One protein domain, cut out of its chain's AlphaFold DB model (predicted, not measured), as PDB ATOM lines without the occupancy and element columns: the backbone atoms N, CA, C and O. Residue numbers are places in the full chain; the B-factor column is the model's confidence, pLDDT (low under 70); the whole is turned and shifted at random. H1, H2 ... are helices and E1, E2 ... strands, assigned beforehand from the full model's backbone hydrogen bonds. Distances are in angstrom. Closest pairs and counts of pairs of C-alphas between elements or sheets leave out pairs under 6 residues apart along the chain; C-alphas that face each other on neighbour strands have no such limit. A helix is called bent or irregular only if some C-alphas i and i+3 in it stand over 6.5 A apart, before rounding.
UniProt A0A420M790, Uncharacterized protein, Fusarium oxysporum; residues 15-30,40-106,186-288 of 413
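This is residues 15 to 30, 40 to 106 and 186 to 288 of the 413 residues of an uncharacterized protein of Fusarium oxysporum (UniProt A0A420M790). A two-stranded hairpin, E1 and E2, lies between helix H1 on one side and the long helix H5 on the other, with H3 crossing H5 at a steep angle. The long hairpin loop, residues 76 to 98, reaches to one end of an elongated outline and the tail after H5 to the other, where residues 281 to 286 stick out. The printed part has 186 residues, with six named helices and two named strands in the order H1 E1 E2 H2 H3 H4 H5 H6; the sheet is E1 - E2, antiparallel, and the class is mostly helix, though under half of the residues are in named elements. It is only just compact, close to loose, with a radius of gyration of the C-alphas of 19.2 A and spans of 66 by 41 by 31 A.

E1, residues 69 to 75, measures 19.2 A and begins with C-alpha 69 at (306.811, 302.653, 193.409). E2, residues 99 to 105, measures 19.3 A. H1 is residues 43 to 54, 16.9 A. H5, residues 252 to 271, is the longest helix at 28.8 A and ends with C-alpha 271 at (289.206, 294.604, 184.704). H3 is residues 208 to 220, 17.1 A; it is irregular, but only just: C-alphas 210 and 213 are 6.9 A apart. H4 is residues 239 to 248, 14.1 A. H2, residues 193 to 196, and H6, residues 280 to 283, are short.

E1 and E2 form a hairpin at 157 degrees, with N 72 and O 102 at 3.0 A and N 104 and O 70 at 2.9 A. Residues 15 to 16 pair antiparallel with 73 to 74 of E1. The closest C-alphas of H1 and E1, Gln 54 and Val 69, are 4.9 A apart. Those of E2 and H5, Tyr 100 and Ala 252, are 6.8 A apart. H5 touches H3 with residues 262 to 271 alone, closest at the C-alphas of Ala 216 and Phe 266, 5.5 A, at a steep tilt of 46 degrees, opposite ways. H5 touches H4 with residues 254 to 258 alone, closest at the C-alphas of Leu 248 and Ser 254, 4.9 A, at a steep tilt of 52 degrees, opposite ways. H2 touches H3, closest at the C-alphas of Trp 196 and Gly 215, 5.2 A. H1 and H5 are apart, and H6 touches no helix. Every O i to N i+4 pair is within hydrogen-bond range in H1 and H4, 6 of 9 in H3 and 13 of 16 in H5; H2 and H6 are too short for such a pair.

The two C-alphas farthest apart, those of Lys 92 and Pro 285, are 66.4 A apart. Residues 31 to 39 and 107 to 185 are not printed; the gaps between C-alphas are 14.1 A and 8.6 A. The links H1 to E1, E1 to E2, H2 to H3 and H3 to H4 are long. The mean pLDDT of the printed part is 79.9, and residues 24 to 30, 191 to 197, 199 to 205 and 223 to 231 are under 70.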
ATOM      1  N   LEU A  15     311.324 300.124 176.919       86.00
ATOM      2  CA  LEU A  15     310.806 300.104 178.284       86.00
ATOM      3  C   LEU A  15     311.596 299.058 179.061       86.00
ATOM      4  O   LEU A  15     311.606 297.890 178.689       86.00
ATOM      5  N   THR A  16     312.299 299.471 180.112       81.06
ATOM      6  CA  THR A  16     313.119 298.541 180.894       81.06
ATOM      7  C   THR A  16     313.181 298.935 182.362       81.06
ATOM      8  O   THR A  16     313.190 300.119 182.710       81.06
ATOM      9  N   ASN A  17     313.240 297.932 183.234       79.88
ATOM     10  CA  ASN A  17     313.605 298.094 184.641       79.88
ATOM     11  C   ASN A  17     315.122 297.945 184.877       79.88
ATOM     12  O   ASN A  17     315.591 298.158 185.995       79.88
ATOM     13  N   ASP A  18     315.886 297.593 183.840       79.31
ATOM     14  CA  ASP A  18     317.343 297.555 183.859       79.31
ATOM     15  C   ASP A  18     317.904 298.916 183.437       79.31
ATOM     16  O   ASP A  18     317.998 299.242 182.249       79.31
ATOM     17  N   PHE A  19     318.306 299.710 184.431       81.12
ATOM     18  CA  PHE A  19     318.935 301.009 184.208       81.12
ATOM     19  C   PHE A  19     320.247 300.904 183.426       81.12
ATOM     20  O   PHE A  19     320.624 301.882 182.795       81.12
ATOM     21  N   GLY A  20     320.919 299.749 183.412       76.19
ATOM     22  CA  GLY A  20     322.130 299.515 182.625       76.19
ATOM     23  C   GLY A  20     321.861 299.020 181.201       76.19
ATOM     24  O   GLY A  20     322.761 299.068 180.368       76.19
ATOM     25  N   GLY A  21     320.633 298.598 180.881       72.62
ATOM     26  CA  GLY A  21     320.302 297.903 179.627       72.62
ATOM     27  C   GLY A  21     320.442 298.732 178.341       72.62
ATOM     28  O   GLY A  21     320.337 298.188 177.245       72.62
ATOM     29  N   HIS A  22     320.671 300.042 178.452       72.56
ATOM     30  CA  HIS A  22     320.951 300.930 177.319       72.56
ATOM     31  C   HIS A  22     322.449 301.038 176.992       72.56
ATOM     32  O   HIS A  22     322.813 301.566 175.940       72.56
ATOM     33  N   LEU A  23     323.320 300.570 177.888       71.31
ATOM     34  CA  LEU A  23     324.750 300.491 177.639       71.31
ATOM     35  C   LEU A  23     325.022 299.262 176.775       71.31
ATOM     36  O   LEU A  23     324.450 298.195 176.991       71.31
ATOM     37  N   ALA A  24     325.905 299.405 175.784       53.53
ATOM     38  CA  ALA A  24     326.372 298.258 175.019       53.53
ATOM     39  C   ALA A  24     326.930 297.204 175.991       53.53
ATOM     40  O   ALA A  24     327.657 297.533 176.931       53.53
ATOM     41  N   THR A  25     326.588 295.941 175.748       46.56
ATOM     42  CA  THR A  25     326.876 294.730 176.543       46.56
ATOM     43  C   THR A  25     328.352 294.510 176.930       46.56
ATOM     44  O   THR A  25     328.665 293.605 177.709       46.56
ATOM     45  N   SER A  26     329.258 295.369 176.461       41.84
ATOM     46  CA  SER A  26     330.678 295.447 176.820       41.84
ATOM     47  C   SER A  26     330.965 296.101 178.181       41.84
ATOM     48  O   SER A  26     332.093 296.015 178.653       41.84
ATOM     49  N   ALA A  27     329.990 296.726 178.859       40.16
ATOM     50  CA  ALA A  27     330.186 297.171 180.252       40.16
ATOM     51  C   ALA A  27     330.073 296.019 181.275       40.16
ATOM     52  O   ALA A  27     330.460 296.176 182.433       40.16
ATOM     53  N   THR A  28     329.536 294.864 180.863       45.22
ATOM     54  CA  THR A  28     329.211 293.741 181.761       45.22
ATOM     55  C   THR A  28     329.729 292.377 181.294       45.22
ATOM     56  O   THR A  28     329.528 291.390 181.996       45.22
ATOM     57  N   SER A  29     330.392 292.277 180.139       40.25
ATOM     58  CA  SER A  29     331.032 291.034 179.690       40.25
ATOM     59  C   SER A  29     332.286 291.327 178.865       40.25
ATOM     60  O   SER A  29     332.316 292.298 178.117       40.25
ATOM     61  N   ASN A  30     333.319 290.491 179.034       44.09
ATOM     62  CA  ASN A  30     334.693 290.616 178.513       44.09
ATOM     63  C   ASN A  30     334.843 290.599 176.967       44.09
ATOM     64  O   ASN A  30     335.856 290.119 176.462       44.09
ATOM     65  N   ASN A  40     334.365 302.261 187.632       83.31
ATOM     66  CA  ASN A  40     334.096 300.895 188.084       83.31
ATOM     67  C   ASN A  40     332.593 300.615 188.337       83.31
ATOM     68  O   ASN A  40     332.216 299.924 189.284       83.31
ATOM     69  N   ILE A  41     331.716 301.176 187.496       80.81
ATOM     70  CA  ILE A  41     330.266 300.986 187.593       80.81
ATOM     71  C   ILE A  41     329.923 299.576 187.114       80.81
ATOM     72  O   ILE A  41     330.054 299.254 185.935       80.81
ATOM     73  N   THR A  42     329.501 298.730 188.043       80.25
ATOM     74  CA  THR A  42     328.970 297.382 187.798       80.25
ATOM     75  C   THR A  42     327.436 297.354 187.695       80.25
ATOM     76  O   THR A  42     326.750 298.317 188.044       80.25
ATOM     77  N   LYS A  43     326.885 296.200 187.291       77.50
ATOM     78  CA  LYS A  43     325.439 295.902 187.307       77.50
ATOM     79  C   LYS A  43     324.790 296.113 188.684       77.50
ATOM     80  O   LYS A  43     323.625 296.511 188.764       77.50
ATOM     81  N   ASP A  44     325.538 295.884 189.759       82.12
ATOM     82  CA  ASP A  44     325.033 296.030 191.126       82.12
ATOM     83  C   ASP A  44     324.685 297.484 191.450       82.12
ATOM     84  O   ASP A  44     323.701 297.732 192.137       82.12
ATOM     85  N   HIS A  45     325.407 298.458 190.887       86.62
ATOM     86  CA  HIS A  45     325.065 299.870 191.065       86.62
ATOM     87  C   HIS A  45     323.731 300.222 190.396       86.62
ATOM     88  O   HIS A  45     322.918 300.932 190.985       86.62
ATOM     89  N   PHE A  46     323.469 299.701 189.192       84.88
ATOM     90  CA  PHE A  46     322.189 299.915 188.502       84.88
ATOM     91  C   PHE A  46     321.023 299.254 189.240       84.88
ATOM     92  O   PHE A  46     319.949 299.842 189.359       84.88
ATOM     93  N   THR A  47     321.257 298.056 189.779       81.88
ATOM     94  CA  THR A  47     320.280 297.332 190.601       81.88
ATOM     95  C   THR A  47     320.014 298.086 191.910       81.88
ATOM     96  O   THR A  47     318.863 298.336 192.253       81.88
ATOM     97  N   GLY A  48     321.068 298.558 192.582       86.19
ATOM     98  CA  GLY A  48     320.969 299.307 193.832       86.19
ATOM     99  C   GLY A  48     320.227 300.638 193.692       86.19
ATOM    100  O   GLY A  48     319.374 300.943 194.518       86.19
ATOM    101  N   ILE A  49     320.483 301.419 192.633       87.06
ATOM    102  CA  ILE A  49     319.752 302.678 192.379       87.06
ATOM    103  C   ILE A  49     318.259 302.413 192.168       87.06
ATOM    104  O   ILE A  49     317.423 303.143 192.705       87.06
ATOM    105  N   ARG A  50     317.919 301.366 191.408       86.88
ATOM    106  CA  ARG A  50     316.528 300.952 191.206       86.88
ATOM    107  C   ARG A  50     315.871 300.611 192.544       86.88
ATOM    108  O   ARG A  50     314.813 301.156 192.838       86.88
ATOM    109  N   ASP A  51     316.500 299.762 193.351       86.75
ATOM    110  CA  ASP A  51     315.924 299.286 194.613       86.75
ATOM    111  C   ASP A  51     315.770 300.423 195.639       86.75
ATOM    112  O   ASP A  51     314.741 300.521 196.307       86.75
ATOM    113  N   LEU A  52     316.743 301.341 195.702       89.94
ATOM    114  CA  LEU A  52     316.664 302.553 196.526       89.94
ATOM    115  C   LEU A  52     315.526 303.480 196.091       89.94
ATOM    116  O   LEU A  52     314.822 304.028 196.934       89.94
ATOM    117  N   CYS A  53     315.341 303.658 194.783       91.56
ATOM    118  CA  CYS A  53     314.286 304.503 194.232       91.56
ATOM    119  C   CYS A  53     312.885 303.934 194.507       91.56
ATOM    120  O   CYS A  53     311.947 304.688 194.762       91.56
ATOM    121  N   GLN A  54     312.736 302.609 194.473       90.31
ATOM    122  CA  GLN A  54     311.458 301.945 194.726       90.31
ATOM    123  C   GLN A  54     311.092 301.897 196.214       90.31
ATOM    124  O   GLN A  54     309.911 301.947 196.554       90.31
ATOM    125  N   GLY A  55     312.089 301.810 197.101       90.25
ATOM    126  CA  GLY A  55     311.942 301.908 198.558       90.25
ATOM    127  C   GLY A  55     311.314 300.680 199.229       90.25
ATOM    128  O   GLY A  55     311.873 300.159 200.192       90.25
ATOM    129  N   THR A  56     310.179 300.192 198.726       89.56
ATOM    130  CA  THR A  56     309.464 299.033 199.274       89.56
ATOM    131  C   THR A  56     310.036 297.731 198.718       89.56
ATOM    132  O   THR A  56     309.924 297.452 197.520       89.56
ATOM    133  N   GLN A  57     310.608 296.906 199.594       86.44
ATOM    134  CA  GLN A  57     311.137 295.591 199.230       86.44
ATOM    135  C   GLN A  57     310.033 294.519 199.146       86.44
ATOM    136  O   GLN A  57     308.981 294.676 199.771       86.44
ATOM    137  N   PRO A  58     310.231 293.439 198.368       82.75
ATOM    138  CA  PRO A  58     309.223 292.387 198.200       82.75
ATOM    139  C   PRO A  58     308.878 291.621 199.489       82.75
ATOM    140  O   PRO A  58     307.746 291.169 199.640       82.75
ATOM    141  N   ASP A  59     309.826 291.519 200.422       86.44
ATOM    142  CA  ASP A  59     309.696 290.868 201.734       86.44
ATOM    143  C   ASP A  59     309.022 291.762 202.794       86.44
ATOM    144  O   ASP A  59     308.801 291.356 203.936       86.44
ATOM    145  N   ALA A  60     308.660 292.997 202.432       87.44
ATOM    146  CA  ALA A  60     307.916 293.874 203.317       87.44
ATOM    147  C   ALA A  60     306.487 293.346 203.538       87.44
ATOM    148  O   ALA A  60     305.854 292.789 202.641       87.44
ATOM    149  N   SER A  61     305.954 293.564 204.742       88.06
ATOM    150  CA  SER A  61     304.555 293.250 205.077       88.06
ATOM    151  C   SER A  61     303.581 294.231 204.422       88.06
ATOM    152  O   SER A  61     303.943 295.372 204.133       88.06
ATOM    153  N   ALA A  62     302.324 293.838 204.222       85.50
ATOM    154  CA  ALA A  62     301.298 294.760 203.737       85.50
ATOM    155  C   ALA A  62     300.931 295.781 204.830       85.50
ATOM    156  O   ALA A  62     300.343 295.408 205.844       85.50
ATOM    157  N   LYS A  63     301.327 297.049 204.636       85.88
ATOM    158  CA  LYS A  63     301.042 298.195 205.520       85.88
ATOM    159  C   LYS A  63     300.932 299.498 204.730       85.88
ATOM    160  O   LYS A  63     301.638 299.671 203.738       85.88
ATOM    161  N   LEU A  64     300.125 300.455 205.202       86.56
ATOM    162  CA  LEU A  64     299.876 301.744 204.522       86.56
ATOM    163  C   LEU A  64     301.139 302.538 204.131       86.56
ATOM    164  O   LEU A  64     301.111 303.307 203.174       86.56
ATOM    165  N   ASN A  65     302.244 302.376 204.855       86.50
ATOM    166  CA  ASN A  65     303.506 303.065 204.575       86.50
ATOM    167  C   ASN A  65     304.339 302.410 203.455       86.50
ATOM    168  O   ASN A  65     305.336 302.988 203.031       86.50
ATOM    169  N   HIS A  66     303.957 301.229 202.969       90.25
ATOM    170  CA  HIS A  66     304.670 300.481 201.933       90.25
ATOM    171  C   HIS A  66     304.036 300.715 200.558       90.25
ATOM    172  O   HIS A  66     303.409 299.838 199.962       90.25
ATOM    173  N   THR A  67     304.171 301.950 200.071       90.69
ATOM    174  CA  THR A  67     303.633 302.376 198.774       90.69
ATOM    175  C   THR A  67     304.352 301.682 197.618       90.69
ATOM    176  O   THR A  67     305.578 301.560 197.614       90.69
ATOM    177  N   PHE A  68     303.583 301.280 196.608       91.56
ATOM    178  CA  PHE A  68     304.108 300.804 195.339       91.56
ATOM    179  C   PHE A  68     304.743 301.952 194.557       91.56
ATOM    180  O   PHE A  68     304.060 302.875 194.102       91.56
ATOM    181  N   VAL A  69     306.050 301.837 194.349       92.69
ATOM    182  CA  VAL A  69     306.811 302.653 193.409       92.69
ATOM    183  C   VAL A  69     307.594 301.712 192.505       92.69
ATOM    184  O   VAL A  69     308.282 300.809 192.980       92.69
ATOM    185  N   ILE A  70     307.498 301.925 191.196       89.44
ATOM    186  CA  ILE A  70     308.355 301.276 190.208       89.44
ATOM    187  C   ILE A  70     309.266 302.321 189.578       89.44
ATOM    188  O   ILE A  70     308.809 303.351 189.078       89.44
ATOM    189  N   CYS A  71     310.566 302.048 189.637       91.25
ATOM    190  CA  CYS A  71     311.580 302.876 189.007       91.25
ATOM    191  C   CYS A  71     312.106 302.187 187.760       91.25
ATOM    192  O   CYS A  71     312.499 301.019 187.805       91.25
ATOM    193  N   ASN A  72     312.077 302.914 186.652       86.19
ATOM    194  CA  ASN A  72     312.292 302.368 185.322       86.19
ATOM    195  C   ASN A  72     312.953 303.395 184.398       86.19
ATOM    196  O   ASN A  72     312.967 304.596 184.675       86.19
ATOM    197  N   LEU A  73     313.438 302.911 183.259       87.12
ATOM    198  CA  LEU A  73     313.997 303.723 182.189       87.12
ATOM    199  C   LEU A  73     313.115 303.613 180.942       87.12
ATOM    200  O   LEU A  73     312.761 302.516 180.505       87.12
ATOM    201  N   ILE A  74     312.768 304.763 180.368       89.19
ATOM    202  CA  ILE A  74     312.123 304.866 179.061       89.19
ATOM    203  C   ILE A  74     313.155 305.392 178.076       89.19
ATOM    204  O   ILE A  74     313.646 306.513 178.220       89.19
ATOM    205  N   ARG A  75     313.441 304.614 177.037       90.19
ATOM    206  CA  ARG A  75     314.121 305.113 175.847       90.19
ATOM    207  C   ARG A  75     313.076 305.557 174.839       90.19
ATOM    208  O   ARG A  75     312.349 304.729 174.298       90.19
ATOM    209  N   GLY A  76     313.028 306.857 174.581       90.81
ATOM    210  CA  GLY A  76     312.174 307.438 173.558       90.81
ATOM    211  C   GLY A  76     312.453 306.854 172.176       90.81
ATOM    212  O   GLY A  76     313.567 306.422 171.871       90.81
ATOM    213  N   THR A  77     311.433 306.861 171.329       90.88
ATOM    214  CA  THR A  77     311.584 306.447 169.936       90.88
ATOM    215  C   THR A  77     312.568 307.392 169.226       90.88
ATOM    216  O   THR A  77     312.505 308.604 169.460       90.88
ATOM    217  N   PRO A  78     313.492 306.880 168.390       90.06
ATOM    218  CA  PRO A  78     314.487 307.705 167.713       90.06
ATOM    219  C   PRO A  78     313.879 308.854 166.909       90.06
ATOM    220  O   PRO A  78     312.896 308.690 166.189       90.06
ATOM    221  N   GLN A  79     314.519 310.014 167.006       90.31
ATOM    222  CA  GLN A  79     314.198 311.224 166.262       90.31
ATOM    223  C   GLN A  79     315.384 311.622 165.398       90.31
ATOM    224  O   GLN A  79     316.539 311.531 165.820       90.31
ATOM    225  N   ARG A  80     315.092 312.065 164.180       90.19
ATOM    226  CA  ARG A  80     316.109 312.476 163.222       90.19
ATOM    227  C   ARG A  80     316.713 313.821 163.629       90.19
ATOM    228  O   ARG A  80     315.980 314.731 164.007       90.19
ATOM    229  N   VAL A  81     318.039 313.947 163.551       91.62
ATOM    230  CA  VAL A  81     318.778 315.148 164.010       91.62
ATOM    231  C   VAL A  81     319.642 315.807 162.930       91.62
ATOM    232  O   VAL A  81     320.326 316.787 163.204       91.62
ATOM    233  N   ASP A  82     319.630 315.291 161.702       91.31
ATOM    234  CA  ASP A  82     320.417 315.800 160.566       91.31
ATOM    235  C   ASP A  82     319.595 316.593 159.530       91.31
ATOM    236  O   ASP A  82     320.107 316.918 158.462       91.31
ATOM    237  N   GLY A  83     318.336 316.924 159.836       85.38
ATOM    238  CA  GLY A  83     317.493 317.803 159.015       85.38
ATOM    239  C   GLY A  83     316.827 317.157 157.794       85.38
ATOM    240  O   GLY A  83     316.146 317.860 157.049       85.38
ATOM    241  N   GLY A  84     316.985 315.848 157.571       87.62
ATOM    242  CA  GLY A  84     316.204 315.139 156.551       87.62
ATOM    243  C   GLY A  84     314.778 314.786 157.014       87.62
ATOM    244  O   GLY A  84     314.390 315.112 158.138       87.62
ATOM    245  N   PRO A  85     313.974 314.105 156.174       87.81
ATOM    246  CA  PRO A  85     312.607 313.723 156.528       87.81
ATOM    247  C   PRO A  85     312.535 312.904 157.828       87.81
ATOM    248  O   PRO A  85     313.193 311.871 157.956       87.81
ATOM    249  N   GLU A  86     311.697 313.333 158.778       84.38
ATOM    250  CA  GLU A  86     311.694 312.805 160.156       84.38
ATOM    251  C   GLU A  86     311.316 311.316 160.299       84.38
ATOM    252  O   GLU A  86     311.484 310.748 161.375       84.38
ATOM    253  N   ASN A  87     310.756 310.706 159.251       81.62
ATOM    254  CA  ASN A  87     310.208 309.341 159.250       81.62
ATOM    255  C   ASN A  87     310.867 308.426 158.217       81.62
ATOM    256  O   ASN A  87     310.381 307.323 157.974       81.62
ATOM    257  N   VAL A  88     311.922 308.905 157.563       82.94
ATOM    258  CA  VAL A  88     312.595 308.171 156.495       82.94
ATOM    259  C   VAL A  88     313.980 307.789 156.979       82.94
ATOM    260  O   VAL A  88     314.800 308.653 157.293       82.94
ATOM    261  N   PHE A  89     314.223 306.484 157.048       81.94
ATOM    262  CA  PHE A  89     315.513 305.913 157.405       81.94
ATOM    263  C   PHE A  89     316.412 305.880 156.166       81.94
ATOM    264  O   PHE A  89     316.459 304.885 155.447       81.94
ATOM    265  N   ASP A  90     317.094 306.994 155.906       84.44
ATOM    266  CA  ASP A  90     318.069 307.093 154.817       84.44
ATOM    267  C   ASP A  90     319.427 306.514 155.233       84.44
ATOM    268  O   ASP A  90     319.784 306.514 156.418       84.44
ATOM    269  N   ASP A  91     320.230 306.089 154.257       82.06
ATOM    270  CA  ASP A  91     321.617 305.710 154.521       82.06
ATOM    271  C   ASP A  91     322.383 306.882 155.163       82.06
ATOM    272  O   ASP A  91     322.236 308.041 154.769       82.06
ATOM    273  N   LYS A  92     323.194 306.571 156.181       84.25
ATOM    274  CA  LYS A  92     323.967 307.534 156.994       84.25
ATOM    275  C   LYS A  92     323.136 308.595 157.730       84.25
ATOM    276  O   LYS A  92     323.716 309.561 158.233       84.25
ATOM    277  N   SER A  93     321.818 308.420 157.828       87.75
ATOM    278  CA  SER A  93     320.978 309.320 158.617       87.75
ATOM    279  C   SER A  93     321.357 309.291 160.102       87.75
ATOM    280  O   SER A  93     321.718 308.250 160.659       87.75
ATOM    281  N   LYS A  94     321.296 310.452 160.760       89.38
ATOM    282  CA  LYS A  94     321.602 310.589 162.191       89.38
ATOM    283  C   LYS A  94     320.328 310.662 163.012       89.38
ATOM    284  O   LYS A  94     319.459 311.501 162.768       89.38
ATOM    285  N   TRP A  95     320.283 309.837 164.051       89.56
ATOM    286  CA  TRP A  95     319.148 309.719 164.955       89.56
ATOM    287  C   TRP A  95     319.598 309.854 166.405       89.56
ATOM    288  O   TRP A  95     320.713 309.471 166.758       89.56
ATOM    289  N   SER A  96     318.718 310.391 167.240       90.06
ATOM    290  CA  SER A  96     318.907 310.512 168.683       90.06
ATOM    291  C   SER A  96     317.671 310.009 169.418       90.06
ATOM    292  O   SER A  96     316.551 310.152 168.931       90.06
ATOM    293  N   SER A  97     317.866 309.434 170.602       89.94
ATOM    294  CA  SER A  97     316.786 308.965 171.470       89.94
ATOM    295  C   SER A  97     316.976 309.532 172.866       89.94
ATOM    296  O   SER A  97     318.042 309.381 173.461       89.94
ATOM    297  N   SER A  98     315.929 310.144 173.407       91.94
ATOM    298  CA  SER A  98     315.920 310.595 174.797       91.94
ATOM    299  C   SER A  98     315.859 309.405 175.755       91.94
ATOM    300  O   SER A  98     315.163 308.424 175.491       91.94
ATOM    301  N   LEU A  99     316.551 309.510 176.888       91.25
ATOM    302  CA  LEU A  99     316.449 308.572 178.003       91.25
ATOM    303  C   LEU A  99     315.783 309.278 179.184       91.25
ATOM    304  O   LEU A  99     316.256 310.321 179.630       91.25
ATOM    305  N   TYR A 100     314.696 308.702 179.694       92.44
ATOM    306  CA  TYR A 100     313.952 309.222 180.837       92.44
ATOM    307  C   TYR A 100     313.971 308.204 181.971       92.44
ATOM    308  O   TYR A 100     313.480 307.088 181.811       92.44
ATOM    309  N   ALA A 101     314.516 308.592 183.121       91.56
ATOM    310  CA  ALA A 101     314.341 307.850 184.363       91.56
ATOM    311  C   ALA A 101     313.004 308.257 184.994       91.56
ATOM    312  O   ALA A 101     312.739 309.447 185.175       91.56
ATOM    313  N   CYS A 102     312.153 307.286 185.313       90.75
ATOM    314  CA  CYS A 102     310.831 307.532 185.880       90.75
ATOM    315  C   CYS A 102     310.677 306.804 187.213       90.75
ATOM    316  O   CYS A 102     311.112 305.663 187.345       90.75
ATOM    317  N   ALA A 103     309.998 307.455 188.157       92.19
ATOM    318  CA  ALA A 103     309.422 306.831 189.339       92.19
ATOM    319  C   ALA A 103     307.898 306.906 189.201       92.19
ATOM    320  O   ALA A 103     307.324 307.996 189.148       92.19
ATOM    321  N   SER A 104     307.254 305.749 189.081       91.25
ATOM    322  CA  SER A 104     305.819 305.643 188.822       91.25
ATOM    323  C   SER A 104     305.120 304.989 190.004       91.25
ATOM    324  O   SER A 104     305.603 304.000 190.547       91.25
ATOM    325  N   ALA A 105     303.961 305.523 190.377       92.88
ATOM    326  CA  ALA A 105     303.110 304.982 191.427       92.88
ATOM    327  C   ALA A 105     301.654 304.975 190.959       92.88
ATOM    328  O   ALA A 105     301.268 305.732 190.064       92.88
ATOM    329  N   VAL A 106     300.834 304.139 191.591       92.50
ATOM    330  CA  VAL A 106     299.395 304.080 191.327       92.50
ATOM    331  C   VAL A 106     298.652 304.686 192.503       92.50
ATOM    332  O   VAL A 106     298.945 304.369 193.654       92.50
ATOM    333  N   LEU A 186     299.566 299.940 197.678       89.38
ATOM    334  CA  LEU A 186     300.683 299.265 198.331       89.38
ATOM    335  C   LEU A 186     301.310 298.232 197.408       89.38
ATOM    336  O   LEU A 186     300.597 297.552 196.677       89.38
ATOM    337  N   GLY A 187     302.622 298.044 197.501       87.38
ATOM    338  CA  GLY A 187     303.310 296.996 196.754       87.38
ATOM    339  C   GLY A 187     304.800 297.257 196.592       87.38
ATOM    340  O   GLY A 187     305.324 298.258 197.068       87.38
ATOM    341  N   SER A 188     305.471 296.365 195.867       85.31
ATOM    342  CA  SER A 188     306.890 296.496 195.529       85.31
ATOM    343  C   SER A 188     307.106 296.458 194.015       85.31
ATOM    344  O   SER A 188     306.624 295.551 193.329       85.31
ATOM    345  N   GLY A 189     307.868 297.427 193.499       79.44
ATOM    346  CA  GLY A 189     308.353 297.449 192.116       79.44
ATOM    347  C   GLY A 189     309.450 296.416 191.819       79.44
ATOM    348  O   GLY A 189     309.746 296.179 190.648       79.44
ATOM    349  N   SER A 190     310.022 295.794 192.859       73.62
ATOM    350  CA  SER A 190     311.064 294.759 192.777       73.62
ATOM    351  C   SER A 190     310.480 293.349 192.883       73.62
ATOM    352  O   SER A 190     311.218 292.368 192.955       73.62
ATOM    353  N   SER A 191     309.149 293.232 192.898       61.16
ATOM    354  CA  SER A 191     308.456 291.950 192.972       61.16
ATOM    355  C   SER A 191     308.764 291.053 191.765       61.16
ATOM    356  O   SER A 191     308.973 291.507 190.638       61.16
ATOM    357  N   SER A 192     308.796 289.742 192.022       56.91
ATOM    358  CA  SER A 192     308.984 288.687 191.024       56.91
ATOM    359  C   SER A 192     308.043 288.871 189.821       56.91
ATOM    360  O   SER A 192     306.830 288.677 189.937       56.91
ATOM    361  N   GLN A 193     308.612 289.219 188.656       54.84
ATOM    362  CA  GLN A 193     307.869 289.458 187.407       54.84
ATOM    363  C   GLN A 193     306.955 288.272 187.047       54.84
ATOM    364  O   GLN A 193     305.819 288.464 186.628       54.84
ATOM    365  N   VAL A 194     307.409 287.046 187.331       50.66
ATOM    366  CA  VAL A 194     306.711 285.793 187.003       50.66
ATOM    367  C   VAL A 194     305.409 285.613 187.795       50.66
ATOM    368  O   VAL A 194     304.484 284.961 187.323       50.66
ATOM    369  N   ARG A 195     305.311 286.168 189.012       58.44
ATOM    370  CA  ARG A 195     304.124 285.989 189.866       58.44
ATOM    371  C   ARG A 195     303.044 287.025 189.635       58.44
ATOM    372  O   ARG A 195     301.894 286.745 189.953       58.44
ATOM    373  N   TRP A 196     303.373 288.202 189.112       60.44
ATOM    374  CA  TRP A 196     302.467 289.356 189.157       60.44
ATOM    375  C   TRP A 196     302.152 289.985 187.804       60.44
ATOM    376  O   TRP A 196     301.205 290.766 187.737       60.44
ATOM    377  N   GLU A 197     302.852 289.586 186.742       65.00
ATOM    378  CA  GLU A 197     302.493 289.917 185.364       65.00
ATOM    379  C   GLU A 197     301.053 289.487 185.047       65.00
ATOM    380  O   GLU A 197     300.575 288.436 185.496       65.00
ATOM    381  N   LEU A 198     300.347 290.320 184.279       70.44
ATOM    382  CA  LEU A 198     299.054 289.999 183.676       70.44
ATOM    383  C   LEU A 198     299.233 288.932 182.583       70.44
ATOM    384  O   LEU A 198     299.048 289.193 181.399       70.44
ATOM    385  N   ASP A 199     299.636 287.734 182.991       62.62
ATOM    386  CA  ASP A 199     299.797 286.575 182.125       62.62
ATOM    387  C   ASP A 199     298.473 285.785 182.068       62.62
ATOM    388  O   ASP A 199     297.995 285.313 183.112       62.62
ATOM    389  N   PRO A 200     297.873 285.612 180.874       52.78
ATOM    390  CA  PRO A 200     296.662 284.812 180.693       52.78
ATOM    391  C   PRO A 200     296.829 283.332 181.091       52.78
ATOM    392  O   PRO A 200     295.826 282.652 181.305       52.78
ATOM    393  N   GLY A 201     298.060 282.824 181.228       51.31
ATOM    394  CA  GLY A 201     298.358 281.466 181.690       51.31
ATOM    395  C   GLY A 201     298.132 281.226 183.191       51.31
ATOM    396  O   GLY A 201     297.968 280.077 183.607       51.31
ATOM    397  N   PHE A 202     298.068 282.278 184.017       53.81
ATOM    398  CA  PHE A 202     297.835 282.165 185.464       53.81
ATOM    399  C   PHE A 202     296.357 282.380 185.814       53.81
ATOM    400  O   PHE A 202     295.919 283.459 186.211       53.81
ATOM    401  N   VAL A 203     295.581 281.300 185.721       49.88
ATOM    402  CA  VAL A 203     294.105 281.268 185.809       49.88
ATOM    403  C   VAL A 203     293.535 281.379 187.243       49.88
ATOM    404  O   VAL A 203     292.419 280.944 187.515       49.88
ATOM    405  N   HIS A 204     294.281 281.938 188.201       55.72
ATOM    406  CA  HIS A 204     293.903 281.939 189.630       55.72
ATOM    407  C   HIS A 204     293.756 283.338 190.253       55.72
ATOM    408  O   HIS A 204     293.803 283.488 191.472       55.72
ATOM    409  N   ARG A 205     293.567 284.377 189.434       64.94
ATOM    410  CA  ARG A 205     293.464 285.774 189.891       64.94
ATOM    411  C   ARG A 205     292.001 286.198 190.029       64.94
ATOM    412  O   ARG A 205     291.386 286.673 189.083       64.94
ATOM    413  N   ASN A 206     291.440 286.033 191.222       71.94
ATOM    414  CA  ASN A 206     290.025 286.284 191.528       71.94
ATOM    415  C   ASN A 206     289.746 287.684 192.136       71.94
ATOM    416  O   ASN A 206     288.592 288.045 192.394       71.94
ATOM    417  N   LEU A 207     290.800 288.488 192.332       81.38
ATOM    418  CA  LEU A 207     290.771 289.849 192.885       81.38
ATOM    419  C   LEU A 207     291.334 290.877 191.881       81.38
ATOM    420  O   LEU A 207     292.407 291.440 192.102       81.38
ATOM    421  N   PRO A 208     290.638 291.155 190.763       80.81
ATOM    422  CA  PRO A 208     291.171 291.998 189.689       80.81
ATOM    423  C   PRO A 208     291.548 293.416 190.150       80.81
ATOM    424  O   PRO A 208     292.532 293.965 189.669       80.81
ATOM    425  N   ALA A 209     290.822 293.990 191.115       82.19
ATOM    426  CA  ALA A 209     291.097 295.333 191.634       82.19
ATOM    427  C   ALA A 209     292.402 295.419 192.449       82.19
ATOM    428  O   ALA A 209     293.110 296.419 192.358       82.19
ATOM    429  N   SER A 210     292.748 294.374 193.205       84.81
ATOM    430  CA  SER A 210     294.031 294.305 193.923       84.81
ATOM    431  C   SER A 210     295.191 294.043 192.968       84.81
ATOM    432  O   SER A 210     296.291 294.550 193.171       84.81
ATOM    433  N   ILE A 211     294.927 293.273 191.908       83.19
ATOM    434  CA  ILE A 211     295.976 292.691 191.080       83.19
ATOM    435  C   ILE A 211     296.339 293.527 189.859       83.19
ATOM    436  O   ILE A 211     297.518 293.791 189.610       83.19
ATOM    437  N   ALA A 212     295.337 293.953 189.092       86.81
ATOM    438  CA  ALA A 212     295.551 294.607 187.810       86.81
ATOM    439  C   ALA A 212     296.351 295.918 187.889       86.81
ATOM    440  O   ALA A 212     297.245 296.090 187.059       86.81
ATOM    441  N   PRO A 213     296.116 296.823 188.862       89.25
ATOM    442  CA  PRO A 213     296.792 298.119 188.882       89.25
ATOM    443  C   PRO A 213     298.320 298.029 188.968       89.25
ATOM    444  O   PRO A 213     299.021 298.787 188.301       89.25
ATOM    445  N   ILE A 214     298.840 297.104 189.776       87.62
ATOM    446  CA  ILE A 214     300.284 296.889 189.945       87.62
ATOM    447  C   ILE A 214     300.811 295.943 188.867       87.62
ATOM    448  O   ILE A 214     301.849 296.218 188.263       87.62
ATOM    449  N   GLY A 215     300.064 294.872 188.576       84.12
ATOM    450  CA  GLY A 215     300.416 293.900 187.545       84.12
ATOM    451  C   GLY A 215     300.628 294.545 186.176       84.12
ATOM    452  O   GLY A 215     301.591 294.207 185.500       84.12
ATOM    453  N   ALA A 216     299.818 295.544 185.809       86.50
ATOM    454  CA  ALA A 216     299.982 296.287 184.561       86.50
ATOM    455  C   ALA A 216     301.360 296.953 184.438       86.50
ATOM    456  O   ALA A 216     301.996 296.853 183.394       86.50
ATOM    457  N   PHE A 217     301.864 297.595 185.497       86.81
ATOM    458  CA  PHE A 217     303.202 298.191 185.464       86.81
ATOM    459  C   PHE A 217     304.307 297.139 185.373       86.81
ATOM    460  O   PHE A 217     305.272 297.333 184.637       86.81
ATOM    461  N   ILE A 218     304.151 296.018 186.077       81.94
ATOM    462  CA  ILE A 218     305.092 294.896 185.997       81.94
ATOM    463  C   ILE A 218     305.130 294.338 184.567       81.94
ATOM    464  O   ILE A 218     306.218 294.127 184.040       81.94
ATOM    465  N   THR A 219     303.970 294.187 183.915       81.38
ATOM    466  CA  THR A 219     303.852 293.761 182.512       81.38
ATOM    467  C   THR A 219     304.499 294.754 181.547       81.38
ATOM    468  O   THR A 219     305.260 294.351 180.678       81.38
ATOM    469  N   ILE A 220     304.260 296.060 181.706       83.88
ATOM    470  CA  ILE A 220     304.826 297.102 180.825       83.88
ATOM    471  C   ILE A 220     306.361 297.057 180.792       83.88
ATOM    472  O   ILE A 220     306.967 297.305 179.749       83.88
ATOM    473  N   PHE A 221     306.993 296.746 181.926       80.38
ATOM    474  CA  PHE A 221     308.449 296.681 182.052       80.38
ATOM    475  C   PHE A 221     309.009 295.249 182.033       80.38
ATOM    476  O   PHE A 221     310.206 295.068 182.278       80.38
ATOM    477  N   SER A 222     308.187 294.237 181.739       71.94
ATOM    478  CA  SER A 222     308.657 292.867 181.522       71.94
ATOM    479  C   SER A 222     309.318 292.752 180.140       71.94
ATOM    480  O   SER A 222     308.942 293.413 179.168       71.94
ATOM    481  N   SER A 223     310.346 291.911 180.020       55.56
ATOM    482  CA  SER A 223     311.036 291.681 178.741       55.56
ATOM    483  C   SER A 223     310.153 290.954 177.713       55.56
ATOM    484  O   SER A 223     310.405 291.038 176.508       55.56
ATOM    485  N   VAL A 224     309.092 290.279 178.167       48.09
ATOM    486  CA  VAL A 224     308.159 289.506 177.334       48.09
ATOM    487  C   VAL A 224     307.217 290.435 176.561       48.09
ATOM    488  O   VAL A 224     307.074 290.266 175.351       48.09
ATOM    489  N   ALA A 225     306.689 291.491 177.196       49.00
ATOM    490  CA  ALA A 225     305.860 292.500 176.520       49.00
ATOM    491  C   ALA A 225     306.618 293.283 175.427       49.00
ATOM    492  O   ALA A 225     306.012 293.828 174.507       49.00
ATOM    493  N   ASN A 226     307.952 293.319 175.505       51.56
ATOM    494  CA  ASN A 226     308.816 294.029 174.560       51.56
ATOM    495  C   ASN A 226     309.341 293.152 173.408       51.56
ATOM    496  O   ASN A 226     309.987 293.676 172.497       51.56
ATOM    497  N   SER A 227     309.130 291.828 173.442       49.94
ATOM    498  CA  SER A 227     309.822 290.908 172.529       49.94
ATOM    499  C   SER A 227     308.926 290.152 171.551       49.94
ATOM    500  O   SER A 227     309.373 289.972 170.413       49.94
ATOM    501  N   LEU A 228     307.696 289.747 171.895       46.25
ATOM    502  CA  LEU A 228     306.907 288.870 171.016       46.25
ATOM    503  C   LEU A 228     305.389 289.136 171.018       46.25
ATOM    504  O   LEU A 228     304.751 289.320 172.049       46.25
ATOM    505  N   SER A 229     304.848 289.096 169.794       41.59
ATOM    506  CA  SER A 229     303.437 288.936 169.403       41.59
ATOM    507  C   SER A 229     302.655 288.021 170.363       41.59
ATOM    508  O   SER A 229     303.187 286.969 170.730       41.59
ATOM    509  N   PRO A 230     301.408 288.369 170.753       50.41
ATOM    510  CA  PRO A 230     300.462 289.203 169.995       50.41
ATOM    511  C   PRO A 230     300.411 290.700 170.344       50.41
ATOM    512  O   PRO A 230     299.711 291.443 169.661       50.41
ATOM    513  N   ASN A 231     301.161 291.176 171.344       61.22
ATOM    514  CA  ASN A 231     300.995 292.533 171.880       61.22
ATOM    515  C   ASN A 231     302.186 293.439 171.517       61.22
ATOM    516  O   ASN A 231     303.031 293.719 172.364       61.22
ATOM    517  N   ASP A 232     302.277 293.907 170.264       73.56
ATOM    518  CA  ASP A 232     303.260 294.939 169.886       73.56
ATOM    519  C   ASP A 232     302.890 296.295 170.507       73.56
ATOM    520  O   ASP A 232     302.280 297.149 169.866       73.56
ATOM    521  N   VAL A 233     303.244 296.492 171.776       80.50
ATOM    522  CA  VAL A 233     302.968 297.736 172.513       80.50
ATOM    523  C   VAL A 233     304.036 298.808 172.293       80.50
ATOM    524  O   VAL A 233     303.795 299.984 172.565       80.50
ATOM    525  N   VAL A 234     305.203 298.436 171.759       83.88
ATOM    526  CA  VAL A 234     306.341 299.344 171.519       83.88
ATOM    527  C   VAL A 234     306.431 299.860 170.081       83.88
ATOM    528  O   VAL A 234     307.228 300.759 169.808       83.88
ATOM    529  N   GLY A 235     305.607 299.341 169.168       81.81
ATOM    530  CA  GLY A 235     305.560 299.766 167.768       81.81
ATOM    531  C   GLY A 235     306.681 299.171 166.915       81.81
ATOM    532  O   GLY A 235     307.222 299.864 166.057       81.81
ATOM    533  N   LYS A 236     307.067 297.917 167.175       79.75
ATOM    534  CA  LYS A 236     308.054 297.141 166.404       79.75
ATOM    535  C   LYS A 236     307.512 296.666 165.054       79.75
ATOM    536  O   LYS A 236     308.274 296.536 164.099       79.75
ATOM    537  N   THR A 237     306.216 296.394 164.963       79.56
ATOM    538  CA  THR A 237     305.529 295.959 163.738       79.56
ATOM    539  C   THR A 237     304.471 296.963 163.269       79.56
ATOM    540  O   THR A 237     303.945 296.819 162.167       79.56
ATOM    541  N   SER A 238     304.192 298.012 164.054       83.69
ATOM    542  CA  SER A 238     303.214 299.059 163.735       83.69
ATOM    543  C   SER A 238     303.835 300.457 163.607       83.69
ATOM    544  O   SER A 238     304.171 301.102 164.602       83.69
ATOM    545  N   MET A 239     303.899 300.981 162.375       85.31
ATOM    546  CA  MET A 239     304.413 302.333 162.093       85.31
ATOM    547  C   MET A 239     303.542 303.440 162.706       85.31
ATOM    548  O   MET A 239     304.054 304.466 163.144       85.31
ATOM    549  N   SER A 240     302.221 303.249 162.781       89.06
ATOM    550  CA  SER A 240     301.326 304.230 163.411       89.06
ATOM    551  C   SER A 240     301.589 304.347 164.912       89.06
ATOM    552  O   SER A 240     301.604 305.452 165.460       89.06
ATOM    553  N   LEU A 241     301.863 303.219 165.571       88.44
ATOM    554  CA  LEU A 241     302.229 303.188 166.980       88.44
ATOM    555  C   LEU A 241     303.634 303.762 167.204       88.44
ATOM    556  O   LEU A 241     303.833 304.557 168.122       88.44
ATOM    557  N   TRP A 242     304.575 303.444 166.314       89.19
ATOM    558  CA  TRP A 242     305.915 304.024 166.317       89.19
ATOM    559  C   TRP A 242     305.878 305.558 166.240       89.19
ATOM    560  O   TRP A 242     306.495 306.228 167.070       89.19
ATOM    561  N   LEU A 243     305.095 306.122 165.311       91.38
ATOM    562  CA  LEU A 243     304.919 307.573 165.157       91.38
ATOM    563  C   LEU A 243     304.308 308.211 166.408       91.38
ATOM    564  O   LEU A 243     304.814 309.224 166.893       91.38
ATOM    565  N   LYS A 244     303.273 307.583 166.976       93.56
ATOM    566  CA  LYS A 244     302.647 308.027 168.228       93.56
ATOM    567  C   LYS A 244     303.661 308.086 169.375       93.56
ATOM    568  O   LYS A 244     303.702 309.072 170.112       93.56
ATOM    569  N   TRP A 245     304.497 307.058 169.527       93.00
ATOM    570  CA  TRP A 245     305.531 307.019 170.565       93.00
ATOM    571  C   TRP A 245     306.676 307.986 170.315       93.00
ATOM    572  O   TRP A 245     307.175 308.587 171.265       93.00
ATOM    573  N   ARG A 246     307.052 308.214 169.060       92.50
ATOM    574  CA  ARG A 246     307.997 309.268 168.686       92.50
ATOM    575  C   ARG A 246     307.502 310.639 169.115       92.50
ATOM    576  O   ARG A 246     308.238 311.343 169.798       92.50
ATOM    577  N   ASP A 247     306.260 310.987 168.800       93.62
ATOM    578  CA  ASP A 247     305.725 312.302 169.153       93.62
ATOM    579  C   ASP A 247     305.558 312.466 170.669       93.62
ATOM    580  O   ASP A 247     305.936 313.497 171.227       93.62
ATOM    581  N   LEU A 248     305.097 311.424 171.368       95.19
ATOM    582  CA  LEU A 248     304.976 311.453 172.826       95.19
ATOM    583  C   LEU A 248     306.324 311.399 173.553       95.19
ATOM    584  O   LEU A 248     306.409 311.869 174.679       95.19
ATOM    585  N   SER A 249     307.401 310.896 172.951       93.62
ATOM    586  CA  SER A 249     308.721 310.836 173.603       93.62
ATOM    587  C   SER A 249     309.606 312.068 173.369       93.62
ATOM    588  O   SER A 249     310.760 312.079 173.807       93.62
ATOM    589  N   ARG A 250     309.076 313.136 172.750       91.88
ATOM    590  CA  ARG A 250     309.800 314.404 172.513       91.88
ATOM    591  C   ARG A 250     310.185 315.162 173.786       91.88
ATOM    592  O   ARG A 250     311.194 315.858 173.779       91.88
ATOM    593  N   SER A 251     309.419 315.026 174.865       92.81
ATOM    594  CA  SER A 251     309.675 315.692 176.148       92.81
ATOM    595  C   SER A 251     309.380 314.770 177.331       92.81
ATOM    596  O   SER A 251     308.675 313.774 177.177       92.81
ATOM    597  N   ALA A 252     309.874 315.118 178.523       89.56
ATOM    598  CA  ALA A 252     309.593 314.362 179.746       89.56
ATOM    599  C   ALA A 252     308.088 314.347 180.090       89.56
ATOM    600  O   ALA A 252     307.531 313.292 180.403       89.56
ATOM    601  N   ASP A 253     307.410 315.493 179.955       89.81
ATOM    602  CA  ASP A 253     305.979 315.621 180.253       89.81
ATOM    603  C   ASP A 253     305.131 314.756 179.320       89.81
ATOM    604  O   ASP A 253     304.269 313.990 179.766       89.81
ATOM    605  N   SER A 254     305.419 314.809 178.017       92.81
ATOM    606  CA  SER A 254     304.734 313.979 177.026       92.81
ATOM    607  C   SER A 254     305.086 312.494 177.189       92.81
ATOM    608  O   SER A 254     304.197 311.650 177.064       92.81
ATOM    609  N   ALA A 255     306.329 312.158 177.560       91.81
ATOM    610  CA  ALA A 255     306.768 310.773 177.740       91.81
ATOM    611  C   ALA A 255     306.037 310.095 178.906       91.81
ATOM    612  O   ALA A 255     305.675 308.923 178.807       91.81
ATOM    613  N   SER A 256     305.708 310.842 179.966       91.44
ATOM    614  CA  SER A 256     304.873 310.335 181.068       91.44
ATOM    615  C   SER A 256     303.488 309.853 180.599       91.44
ATOM    616  O   SER A 256     302.890 308.961 181.204       91.44
ATOM    617  N   THR A 257     302.976 310.412 179.498       94.19
ATOM    618  CA  THR A 257     301.680 310.031 178.915       94.19
ATOM    619  C   THR A 257     301.731 308.644 178.282       94.19
ATOM    620  O   THR A 257     300.722 307.945 178.293       94.19
ATOM    621  N   ILE A 258     302.901 308.201 177.810       92.31
ATOM    622  CA  ILE A 258     303.102 306.842 177.288       92.31
ATOM    623  C   ILE A 258     302.757 305.817 178.371       92.31
ATOM    624  O   ILE A 258     301.927 304.940 178.142       92.31
ATOM    625  N   LEU A 259     303.306 305.986 179.579       90.75
ATOM    626  CA  LEU A 259     303.022 305.090 180.704       90.75
ATOM    627  C   LEU A 259     301.548 305.116 181.107       90.75
ATOM    628  O   LEU A 259     300.973 304.064 181.357       90.75
ATOM    629  N   LYS A 260     300.916 306.297 181.128       92.31
ATOM    630  CA  LYS A 260     299.480 306.425 181.437       92.31
ATOM    631  C   LYS A 260     298.615 305.674 180.425       92.31
ATOM    632  O   LYS A 260     297.668 305.002 180.825       92.31
ATOM    633  N   LEU A 261     298.932 305.783 179.133       92.81
ATOM    634  CA  LEU A 261     298.202 305.104 178.063       92.81
ATOM    635  C   LEU A 261     298.368 303.588 178.147       92.81
ATOM    636  O   LEU A 261     297.365 302.884 178.157       92.81
ATOM    637  N   LEU A 262     299.608 303.104 178.267       90.25
ATOM    638  CA  LEU A 262     299.891 301.674 178.399       90.25
ATOM    639  C   LEU A 262     299.224 301.095 179.649       90.25
ATOM    640  O   LEU A 262     298.520 300.097 179.569       90.25
ATOM    641  N   TRP A 263     299.380 301.756 180.798       91.38
ATOM    642  CA  TRP A 263     298.762 301.319 182.048       91.38
ATOM    643  C   TRP A 263     297.240 301.240 181.929       91.38
ATOM    644  O   TRP A 263     296.645 300.250 182.345       91.38
ATOM    645  N   THR A 264     296.614 302.250 181.320       92.06
ATOM    646  CA  THR A 264     295.158 302.270 181.129       92.06
ATOM    647  C   THR A 264     294.700 301.118 180.242       92.06
ATOM    648  O   THR A 264     293.708 300.478 180.571       92.06
ATOM    649  N   ASP A 265     295.422 300.827 179.160       88.31
ATOM    650  CA  ASP A 265     295.090 299.752 178.222       88.31
ATOM    651  C   ASP A 265     295.177 298.362 178.878       88.31
ATOM    652  O   ASP A 265     294.221 297.580 178.834       88.31
ATOM    653  N   PHE A 266     296.274 298.092 179.596       86.69
ATOM    654  CA  PHE A 266     296.461 296.840 180.335       86.69
ATOM    655  C   PHE A 266     295.441 296.671 181.463       86.69
ATOM    656  O   PHE A 266     294.836 295.607 181.600       86.69
ATOM    657  N   VAL A 267     295.218 297.714 182.271       89.44
ATOM    658  CA  VAL A 267     294.251 297.642 183.373       89.44
ATOM    659  C   VAL A 267     292.837 297.489 182.837       89.44
ATOM    660  O   VAL A 267     292.121 296.620 183.323       89.44
ATOM    661  N   ALA A 268     292.435 298.265 181.825       89.00
ATOM    662  CA  ALA A 268     291.118 298.135 181.209       89.00
ATOM    663  C   ALA A 268     290.897 296.713 180.678       89.00
ATOM    664  O   ALA A 268     289.878 296.106 180.997       89.00
ATOM    665  N   SER A 269     291.879 296.150 179.973       83.44
ATOM    666  CA  SER A 269     291.817 294.773 179.468       83.44
ATOM    667  C   SER A 269     291.686 293.732 180.586       83.44
ATOM    668  O   SER A 269     291.006 292.725 180.414       83.44
ATOM    669  N   ALA A 270     292.302 293.974 181.746       80.94
ATOM    670  CA  ALA A 270     292.251 293.056 182.882       80.94
ATOM    671  C   ALA A 270     290.969 293.173 183.728       80.94
ATOM    672  O   ALA A 270     290.564 292.197 184.364       80.94
ATOM    673  N   VAL A 271     290.339 294.351 183.791       83.81
ATOM    674  CA  VAL A 271     289.206 294.604 184.704       83.81
ATOM    675  C   VAL A 271     287.852 294.697 184.003       83.81
ATOM    676  O   VAL A 271     286.833 294.377 184.615       83.81
ATOM    677  N   VAL A 272     287.804 295.136 182.744       83.75
ATOM    678  CA  VAL A 272     286.543 295.302 182.013       83.75
ATOM    679  C   VAL A 272     285.968 293.928 181.685       83.75
ATOM    680  O   VAL A 272     286.600 293.105 181.037       83.75
ATOM    681  N   GLY A 273     284.743 293.675 182.149       76.38
ATOM    682  CA  GLY A 273     284.074 292.381 181.983       76.38
ATOM    683  C   GLY A 273     284.490 291.317 183.005       76.38
ATOM    684  O   GLY A 273     283.830 290.282 183.094       76.38
ATOM    685  N   THR A 274     285.507 291.579 183.831       75.75
ATOM    686  CA  THR A 274     285.968 290.646 184.863       75.75
ATOM    687  C   THR A 274     285.058 290.694 186.088       75.75
ATOM    688  O   THR A 274     284.756 291.757 186.634       75.75
ATOM    689  N   LYS A 275     284.636 289.521 186.569       72.75
ATOM    690  CA  LYS A 275     283.908 289.380 187.835       72.75
ATOM    691  C   LYS A 275     284.908 289.103 188.958       72.75
ATOM    692  O   LYS A 275     285.565 288.069 188.953       72.75
ATOM    693  N   GLY A 276     285.037 290.025 189.908       73.75
ATOM    694  CA  GLY A 276     285.813 289.801 191.133       73.75
ATOM    695  C   GLY A 276     284.962 289.163 192.230       73.75
ATOM    696  O   GLY A 276     283.752 289.364 192.245       73.75
ATOM    697  N   VAL A 277     285.587 288.458 193.175       76.31
ATOM    698  CA  VAL A 277     284.902 287.705 194.257       76.31
ATOM    699  C   VAL A 277     284.330 288.597 195.361       76.31
ATOM    700  O   VAL A 277     283.383 288.221 196.043       76.31
ATOM    701  N   LEU A 278     284.858 289.812 195.509       76.69
ATOM    702  CA  LEU A 278     284.415 290.774 196.528       76.69
ATOM    703  C   LEU A 278     283.270 291.686 196.055       76.69
ATOM    704  O   LEU A 278     282.833 292.568 196.784       76.69
ATOM    705  N   GLY A 279     282.793 291.522 194.817       73.44
ATOM    706  CA  GLY A 279     281.719 292.356 194.272       73.44
ATOM    707  C   GLY A 279     280.344 292.002 194.847       73.44
ATOM    708  O   GLY A 279     280.055 290.830 195.076       73.44
ATOM    709  N   ALA A 280     279.451 292.991 194.977       71.38
ATOM    710  CA  ALA A 280     278.082 292.810 195.486       71.38
ATOM    711  C   ALA A 280     277.259 291.754 194.716       71.38
ATOM    712  O   ALA A 280     276.360 291.127 195.273       71.38
ATOM    713  N   ARG A 281     277.596 291.511 193.442       71.31
ATOM    714  CA  ARG A 281     276.968 290.472 192.610       71.31
ATOM    715  C   ARG A 281     277.272 289.041 193.070       71.31
ATOM    716  O   ARG A 281     276.533 288.146 192.690       71.31
ATOM    717  N   ASN A 282     278.285 288.822 193.914       71.56
ATOM    718  CA  ASN A 282     278.576 287.497 194.482       71.56
ATOM    719  C   ASN A 282     277.625 287.086 195.611       71.56
ATOM    720  O   ASN A 282     277.663 285.937 196.034       71.56
ATOM    721  N   ALA A 283     276.762 287.986 196.095       74.88
ATOM    722  CA  ALA A 283     275.709 287.619 197.043       74.88
ATOM    723  C   ALA A 283     274.612 286.749 196.397       74.88
ATOM    724  O   ALA A 283     273.861 286.080 197.103       74.88
ATOM    725  N   GLN A 284     274.514 286.765 195.064       80.00
ATOM    726  CA  GLN A 284     273.574 285.965 194.284       80.00
ATOM    727  C   GLN A 284     274.317 284.758 193.688       80.00
ATOM    728  O   GLN A 284     275.237 284.970 192.891       80.00
ATOM    729  N   PRO A 285     273.953 283.510 194.047       76.00
ATOM    730  CA  PRO A 285     274.669 282.310 193.610       76.00
ATOM    731  C   PRO A 285     274.791 282.191 192.088       76.00
ATOM    732  O   PRO A 285     275.832 281.781 191.589       76.00
ATOM    733  N   GLU A 286     273.764 282.603 191.340       78.88
ATOM    734  CA  GLU A 286     273.754 282.565 189.874       78.88
ATOM    735  C   GLU A 286     274.745 283.538 189.201       78.88
ATOM    736  O   GLU A 286     275.069 283.378 188.021       78.88
ATOM    737  N   TYR A 287     275.241 284.546 189.927       71.88
ATOM    738  CA  TYR A 287     276.188 285.543 189.414       71.88
ATOM    739  C   TYR A 287     277.540 285.529 190.126       71.88
ATOM    740  O   TYR A 287     278.419 286.313 189.739       71.88
ATOM    741  N   ALA A 288     277.707 284.658 191.124       71.88
ATOM    742  CA  ALA A 288     278.940 284.509 191.871       71.88
ATOM    743  C   ALA A 288     280.087 284.037 190.967       71.88
ATOM    744  O   ALA A 288     279.901 283.283 190.012       71.88
TER     745      ALA A 288